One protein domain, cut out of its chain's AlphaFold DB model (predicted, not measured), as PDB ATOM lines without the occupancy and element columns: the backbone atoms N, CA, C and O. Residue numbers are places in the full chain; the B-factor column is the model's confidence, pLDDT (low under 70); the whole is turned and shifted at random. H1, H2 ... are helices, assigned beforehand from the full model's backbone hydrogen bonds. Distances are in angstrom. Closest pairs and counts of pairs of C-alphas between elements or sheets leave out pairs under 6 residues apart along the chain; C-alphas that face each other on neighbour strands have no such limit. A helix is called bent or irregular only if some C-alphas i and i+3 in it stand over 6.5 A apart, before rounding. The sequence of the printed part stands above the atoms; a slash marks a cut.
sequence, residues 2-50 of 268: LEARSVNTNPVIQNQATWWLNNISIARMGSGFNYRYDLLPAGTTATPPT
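AT A GLANCE: This is residues 2 to 50 of the 268 residues of an uncharacterized protein of Xanthomonadales bacterium RIFOXYA1_FULL_68_6 (UniProt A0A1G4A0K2). Start at residue 2 and you meet a small helical hairpin, H1 and H2 side by side; from it the chain swings out in an arc to a short helix, H3, at the other end of the longest axis. After H3 a stretch with no named element, residues 40 to 50, runs back past H1 and H2, and residues 30 to 35, of which 32 to 35 belong to H3, stick out. The printed part has 49 residues with three named helices, in the order H1, H2, H3, and no named strand; its class is all helix. It is compact, with a radius of gyration of the C-alphas of 10.9 A and spans of 32 by 23 by 15 A.

IN THESE COORDINATES: Find C-alpha 2 at (-31.742, -13.931, 22.996); from there H1 runs over residues 2 to 7. H2, residues 11 to 21, begins at C-alpha 11, (-44.912, -16.973, 26.854), and is 15.0 A long from first to last C-alpha. H3, residues 32 to 39, is 12.6 A long and ends at C-alpha 39, (-26.346, -20.508, 20.548); it is irregular, with C-alphas 33 and 36 7.4 A apart.

HOW THE PARTS SIT: Look first at H1 and H2, a helical hairpin: they touch, and their closest C-alphas, those of Arg 5 and Gln 14, are 5.2 A apart. They run opposite ways at a shallow tilt of 11 degrees. H1 and H3 only just touch, with 3 pairs of C-alphas within 8 A; the closest, those of Leu 2 and Tyr 37, are 6.3 A apart. They run the same way at a steep tilt of 56 degrees, though the line of H3 is a rough one. H2 and H3 are apart. In H1 and H2 every O i to N i+4 pair is within hydrogen-bond range; in H3 0 of 4 are, while 4 of 5 O i to N i+3 pairs are.

THE WHOLE: Go from Gly 32 to Thr 50 for the two C-alphas farthest apart, 33.7 A. The printed part has no cut. The link from H1 to H2 is tight, and that from H2 to H3, 10 residues, is short. The mean pLDDT of the printed part is 89.7, and no printed residue is under 70.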
ATOM      1  N   LEU A   2     -31.683 -12.456  22.982       86.19
ATOM      2  CA  LEU A   2     -31.742 -13.931  22.996       86.19
ATOM      3  C   LEU A   2     -31.728 -14.529  24.416       86.19
ATOM      4  O   LEU A   2     -32.607 -15.314  24.753       86.19
ATOM      5  N   GLU A   3     -30.808 -14.074  25.272       86.94
ATOM      6  CA  GLU A   3     -30.760 -14.462  26.693       86.94
ATOM      7  C   GLU A   3     -32.021 -14.042  27.455       86.94
ATOM      8  O   GLU A   3     -32.659 -14.862  28.106       86.94
ATOM      9  N   ALA A   4     -32.443 -12.782  27.305       84.06
ATOM     10  CA  ALA A   4     -33.668 -12.281  27.928       84.06
ATOM     11  C   ALA A   4     -34.905 -13.108  27.534       84.06
ATOM     12  O   ALA A   4     -35.763 -13.347  28.376       84.06
ATOM     13  N   ARG A   5     -34.989 -13.582  26.283       90.81
ATOM     14  CA  ARG A   5     -36.033 -14.513  25.839       90.81
ATOM     15  C   ARG A   5     -35.894 -15.876  26.520       90.81
ATOM     16  O   ARG A   5     -36.891 -16.392  27.014       90.81
ATOM     17  N   SER A   6     -34.695 -16.465  26.522       89.94
ATOM     18  CA  SER A   6     -34.478 -17.828  27.022       89.94
ATOM     19  C   SER A   6     -34.731 -17.971  28.521       89.94
ATOM     20  O   SER A   6     -35.164 -19.034  28.952       89.94
ATOM     21  N   VAL A   7     -34.476 -16.921  29.308       90.56
ATOM     22  CA  VAL A   7     -34.677 -16.939  30.769       90.56
ATOM     23  C   VAL A   7     -36.077 -16.499  31.204       90.56
ATOM     24  O   VAL A   7     -36.433 -16.657  32.369       90.56
ATOM     25  N   ASN A   8     -36.883 -15.932  30.301       90.12
ATOM     26  CA  ASN A   8     -38.232 -15.486  30.640       90.12
ATOM     27  C   ASN A   8     -39.195 -16.676  30.689       90.12
ATOM     28  O   ASN A   8     -39.152 -17.535  29.816       90.12
ATOM     29  N   THR A   9     -40.096 -16.707  31.666       93.06
ATOM     30  CA  THR A   9     -41.119 -17.755  31.810       93.06
ATOM     31  C   THR A   9     -42.489 -17.341  31.269       93.06
ATOM     32  O   THR A   9     -43.388 -18.173  31.175       93.06
ATOM     33  N   ASN A  10     -42.670 -16.072  30.886       94.06
ATOM     34  CA  ASN A  10     -43.917 -15.565  30.328       94.06
ATOM     35  C   ASN A  10     -43.958 -15.785  28.798       94.06
ATOM     36  O   ASN A  10     -43.210 -15.119  28.071       94.06
ATOM     37  N   PRO A  11     -44.855 -16.649  28.280       91.94
ATOM     38  CA  PRO A  11     -44.912 -16.973  26.854       91.94
ATOM     39  C   PRO A  11     -45.265 -15.766  25.975       91.94
ATOM     40  O   PRO A  11     -44.810 -15.687  24.837       91.94
ATOM     41  N   VAL A  12     -46.015 -14.786  26.492       91.75
ATOM     42  CA  VAL A  12     -46.330 -13.551  25.752       91.75
ATOM     43  C   VAL A  12     -45.053 -12.757  25.484       91.75
ATOM     44  O   VAL A  12     -44.789 -12.374  24.345       91.75
ATOM     45  N   ILE A  13     -44.219 -12.574  26.511       90.19
ATOM     46  CA  ILE A  13     -42.950 -11.846  26.387       90.19
ATOM     47  C   ILE A  13     -41.957 -12.628  25.523       90.19
ATOM     48  O   ILE A  13     -41.263 -12.037  24.695       90.19
ATOM     49  N   GLN A  14     -41.916 -13.958  25.653       93.06
ATOM     50  CA  GLN A  14     -41.095 -14.796  24.780       93.06
ATOM     51  C   GLN A  14     -41.485 -14.636  23.306       93.06
ATOM     52  O   GLN A  14     -40.600 -14.476  22.469       93.06
ATOM     53  N   ASN A  15     -42.781 -14.632  22.981       93.94
ATOM     54  CA  ASN A  15     -43.259 -14.499  21.603       93.94
ATOM     55  C   ASN A  15     -43.006 -13.098  21.022       93.94
ATOM     56  O   ASN A  15     -42.681 -12.975  19.838       93.94
ATOM     57  N   GLN A  16     -43.097 -12.052  21.849       92.06
ATOM     58  CA  GLN A  16     -42.703 -10.689  21.474       92.06
ATOM     59  C   GLN A  16     -41.198 -10.583  21.210       92.06
ATOM     60  O   GLN A  16     -40.779  -9.982  20.219       92.06
ATOM     61  N   ALA A  17     -40.373 -11.214  22.049       91.94
ATOM     62  CA  ALA A  17     -38.933 -11.270  21.833       91.94
ATOM     63  C   ALA A  17     -38.574 -12.063  20.566       91.94
ATOM     64  O   ALA A  17     -37.737 -11.599  19.794       91.94
ATOM     65  N   THR A  18     -39.239 -13.200  20.307       93.06
ATOM     66  CA  THR A  18     -39.115 -13.953  19.043       93.06
ATOM     67  C   THR A  18     -39.434 -13.056  17.848       93.06
ATOM     68  O   THR A  18     -38.678 -13.016  16.880       93.06
ATOM     69  N   TRP A  19     -40.537 -12.301  17.913       92.25
ATOM     70  CA  TRP A  19     -40.908 -11.379  16.843       92.25
ATOM     71  C   TRP A  19     -39.829 -10.322  16.608       92.25
ATOM     72  O   TRP A  19     -39.425 -10.128  15.464       92.25
ATOM     73  N   TRP A  20     -39.316  -9.688  17.667       89.31
ATOM     74  CA  TRP A  20     -38.257  -8.683  17.543       89.31
ATOM     75  C   TRP A  20     -36.996  -9.269  16.907       89.31
ATOM     76  O   TRP A  20     -36.489  -8.711  15.941       89.31
ATOM     77  N   LEU A  21     -36.532 -10.427  17.385       90.38
ATOM     78  CA  LEU A  21     -35.336 -11.105  16.870       90.38
ATOM     79  C   LEU A  21     -35.446 -11.464  15.381       90.38
ATOM     80  O   LEU A  21     -34.446 -11.420  14.672       90.38
ATOM     81  N   ASN A  22     -36.654 -11.748  14.893       89.75
ATOM     82  CA  ASN A  22     -36.912 -12.020  13.477       89.75
ATOM     83  C   ASN A  22     -37.092 -10.746  12.623       89.75
ATOM     84  O   ASN A  22     -37.236 -10.850  11.408       89.75
ATOM     85  N   ASN A  23     -37.109  -9.555  13.234       87.94
ATOM     86  CA  ASN A  23     -37.389  -8.272  12.572       87.94
ATOM     87  C   ASN A  23     -36.290  -7.206  12.781       87.94
ATOM     88  O   ASN A  23     -36.506  -6.030  12.480       87.94
ATOM     89  N   ILE A  24     -35.107  -7.591  13.266       86.94
ATOM     90  CA  ILE A  24     -33.926  -6.716  13.345       86.94
ATOM     91  C   ILE A  24     -33.010  -6.858  12.126       86.94
ATOM     92  O   ILE A  24     -32.988  -7.886  11.457       86.94
ATOM     93  N   SER A  25     -32.202  -5.829  11.862       85.12
ATOM     94  CA  SER A  25     -31.208  -5.818  10.780       85.12
ATOM     95  C   SER A  25     -29.935  -6.617  11.087       85.12
ATOM     96  O   SER A  25     -29.163  -6.904  10.175       85.12
ATOM     97  N   ILE A  26     -29.702  -6.973  12.354       85.44
ATOM     98  CA  ILE A  26     -28.497  -7.670  12.815       85.44
ATOM     99  C   ILE A  26     -28.883  -9.083  13.254       85.44
ATOM    100  O   ILE A  26     -29.366  -9.282  14.363       85.44
ATOM    101  N   ALA A  27     -28.667 -10.067  12.381       83.00
ATOM    102  CA  ALA A  27     -29.096 -11.448  12.624       83.00
ATOM    103  C   ALA A  27     -28.170 -12.248  13.563       83.00
ATOM    104  O   ALA A  27     -28.565 -13.311  14.036       83.00
ATOM    105  N   ARG A  28     -26.934 -11.784  13.788       85.56
ATOM    106  CA  ARG A  28     -25.914 -12.456  14.614       85.56
ATOM    107  C   ARG A  28     -25.056 -11.434  15.338       85.56
ATOM    108  O   ARG A  28     -24.901 -10.308  14.860       85.56
ATOM    109  N   MET A  29     -24.481 -11.820  16.469       88.38
ATOM    110  CA  MET A  29     -23.572 -10.948  17.207       88.38
ATOM    111  C   MET A  29     -22.322 -10.641  16.369       88.38
ATOM    112  O   MET A  29     -21.710 -11.538  15.801       88.38
ATOM    113  N   GLY A  30     -21.925  -9.367  16.290       88.50
ATOM    114  CA  GLY A  30     -20.723  -8.953  15.549       88.50
ATOM    115  C   GLY A  30     -19.420  -9.137  16.334       88.50
ATOM    116  O   GLY A  30     -18.368  -9.377  15.748       88.50
ATOM    117  N   SER A  31     -19.491  -9.068  17.665       89.94
ATOM    118  CA  SER A  31     -18.320  -9.130  18.546       89.94
ATOM    119  C   SER A  31     -18.157 -10.513  19.172       89.94
ATOM    120  O   SER A  31     -19.091 -11.022  19.792       89.94
ATOM    121  N   GLY A  32     -16.952 -11.089  19.081       90.12
ATOM    122  CA  GLY A  32     -16.666 -12.466  19.510       90.12
ATOM    123  C   GLY A  32     -17.047 -12.794  20.958       90.12
ATOM    124  O   GLY A  32     -17.552 -13.879  21.234       90.12
ATOM    125  N   PHE A  33     -16.909 -11.838  21.882       89.00
ATOM    126  CA  PHE A  33     -17.295 -12.020  23.289       89.00
ATOM    127  C   PHE A  33     -18.808 -12.235  23.504       89.00
ATOM    128  O   PHE A  33     -19.212 -12.701  24.570       89.00
ATOM    129  N   ASN A  34     -19.640 -11.950  22.494       89.56
ATOM    130  CA  ASN A  34     -21.089 -12.160  22.514       89.56
ATOM    131  C   ASN A  34     -21.543 -13.420  21.753       89.56
ATOM    132  O   ASN A  34     -22.723 -13.753  21.824       89.56
ATOM    133  N   TYR A  35     -20.657 -14.153  21.062       90.75
ATOM    134  CA  TYR A  35     -21.050 -15.297  20.216       90.75
ATOM    135  C   TYR A  35     -21.791 -16.403  20.972       90.75
ATOM    136  O   TYR A  35     -22.641 -17.074  20.395       90.75
ATOM    137  N   ARG A  36     -21.545 -16.561  22.282       89.25
ATOM    138  CA  ARG A  36     -22.292 -17.514  23.121       89.25
ATOM    139  C   ARG A  36     -23.811 -17.316  23.049       89.25
ATOM    140  O   ARG A  36     -24.553 -18.275  23.215       89.25
ATOM    141  N   TYR A  37     -24.274 -16.091  22.799       87.94
ATOM    142  CA  TYR A  37     -25.698 -15.784  22.724       87.94
ATOM    143  C   TYR A  37     -26.341 -16.252  21.421       87.94
ATOM    144  O   TYR A  37     -27.529 -16.557  21.444       87.94
ATOM    145  N   ASP A  38     -25.577 -16.395  20.335       87.50
ATOM    146  CA  ASP A  38     -26.077 -16.940  19.064       87.50
ATOM    147  C   ASP A  38     -26.398 -18.448  19.164       87.50
ATOM    148  O   ASP A  38     -27.058 -18.999  18.287       87.50
ATOM    149  N   LEU A  39     -25.977 -19.119  20.247       89.44
ATOM    150  CA  LEU A  39     -26.346 -20.508  20.548       89.44
ATOM    151  C   LEU A  39     -27.763 -20.639  21.134       89.44
ATOM    152  O   LEU A  39     -28.295 -21.745  21.219       89.44
ATOM    153  N   LEU A  40     -28.372 -19.535  21.571       90.75
ATOM    154  CA  LEU A  40     -29.719 -19.537  22.130       90.75
ATOM    155  C   LEU A  40     -30.758 -19.435  21.000       90.75
ATOM    156  O   LEU A  40     -30.604 -18.613  20.097       90.75
ATOM    157  N   PRO A  41     -31.855 -20.211  21.039       88.56
ATOM    158  CA  PRO A  41     -32.864 -20.153  19.992       88.56
ATOM    159  C   PRO A  41     -33.688 -18.863  20.083       88.56
ATOM    160  O   PRO A  41     -34.230 -18.510  21.138       88.56
ATOM    161  N   ALA A  42     -33.886 -18.216  18.934       87.69
ATOM    162  CA  ALA A  42     -34.774 -17.061  18.808       87.69
ATOM    163  C   ALA A  42     -36.256 -17.403  19.029       87.69
ATOM    164  O   ALA A  42     -37.045 -16.498  19.262       87.69
ATOM    165  N   GLY A  43     -36.622 -18.692  19.015       89.19
ATOM    166  CA  GLY A  43     -38.008 -19.155  19.086       89.19
ATOM    167  C   GLY A  43     -38.674 -19.268  17.721       89.19
ATOM    168  O   GLY A  43     -38.174 -18.753  16.727       89.19
ATOM    169  N   THR A  44     -39.813 -19.956  17.676       89.81
ATOM    170  CA  THR A  44     -40.593 -20.169  16.445       89.81
ATOM    171  C   THR A  44     -41.909 -19.396  16.450       89.81
ATOM    172  O   THR A  44     -42.332 -18.890  15.415       89.81
ATOM    173  N   THR A  45     -42.535 -19.240  17.617       94.31
ATOM    174  CA  THR A  45     -43.771 -18.467  17.765       94.31
ATOM    175  C   THR A  45     -43.456 -16.983  17.906       94.31
ATOM    176  O   THR A  45     -42.917 -16.547  18.924       94.31
ATOM    177  N   ALA A  46     -43.794 -16.206  16.879       93.06
ATOM    178  CA  ALA A  46     -43.636 -14.756  16.853       93.06
ATOM    179  C   ALA A  46     -44.990 -14.062  17.042       93.06
ATOM    180  O   ALA A  46     -45.958 -14.370  16.346       93.06
ATOM    181  N   THR A  47     -45.051 -13.084  17.943       93.62
ATOM    182  CA  THR A  47     -46.221 -12.211  18.103       93.62
ATOM    183  C   THR A  47     -45.752 -10.760  18.151       93.62
ATOM    184  O   THR A  47     -44.943 -10.438  19.020       93.62
ATOM    185  N   PRO A  48     -46.205  -9.878  17.242       88.69
ATOM    186  CA  PRO A  48     -45.825  -8.472  17.297       88.69
ATOM    187  C   PRO A  48     -46.306  -7.846  18.611       88.69
ATOM    188  O   PRO A  48     -47.405  -8.170  19.073       88.69
ATOM    189  N   PRO A  49     -45.528  -6.940  19.223       88.69
ATOM    190  CA  PRO A  49     -46.033  -6.153  20.334       88.69
ATOM    191  C   PRO A  49     -47.228  -5.305  19.883       88.69
ATOM    192  O   PRO A  49     -47.288  -4.847  18.743       88.69
ATOM    193  N   THR A  50     -48.183  -5.087  20.781       91.00
ATOM    194  CA  THR A  50     -49.350  -4.230  20.522       91.00
ATOM    195  C   THR A  50     -49.175  -2.832  21.093       91.00
ATOM    196  O   THR A  50     -49.773  -1.886  20.588       91.00
TER     197      THR A  50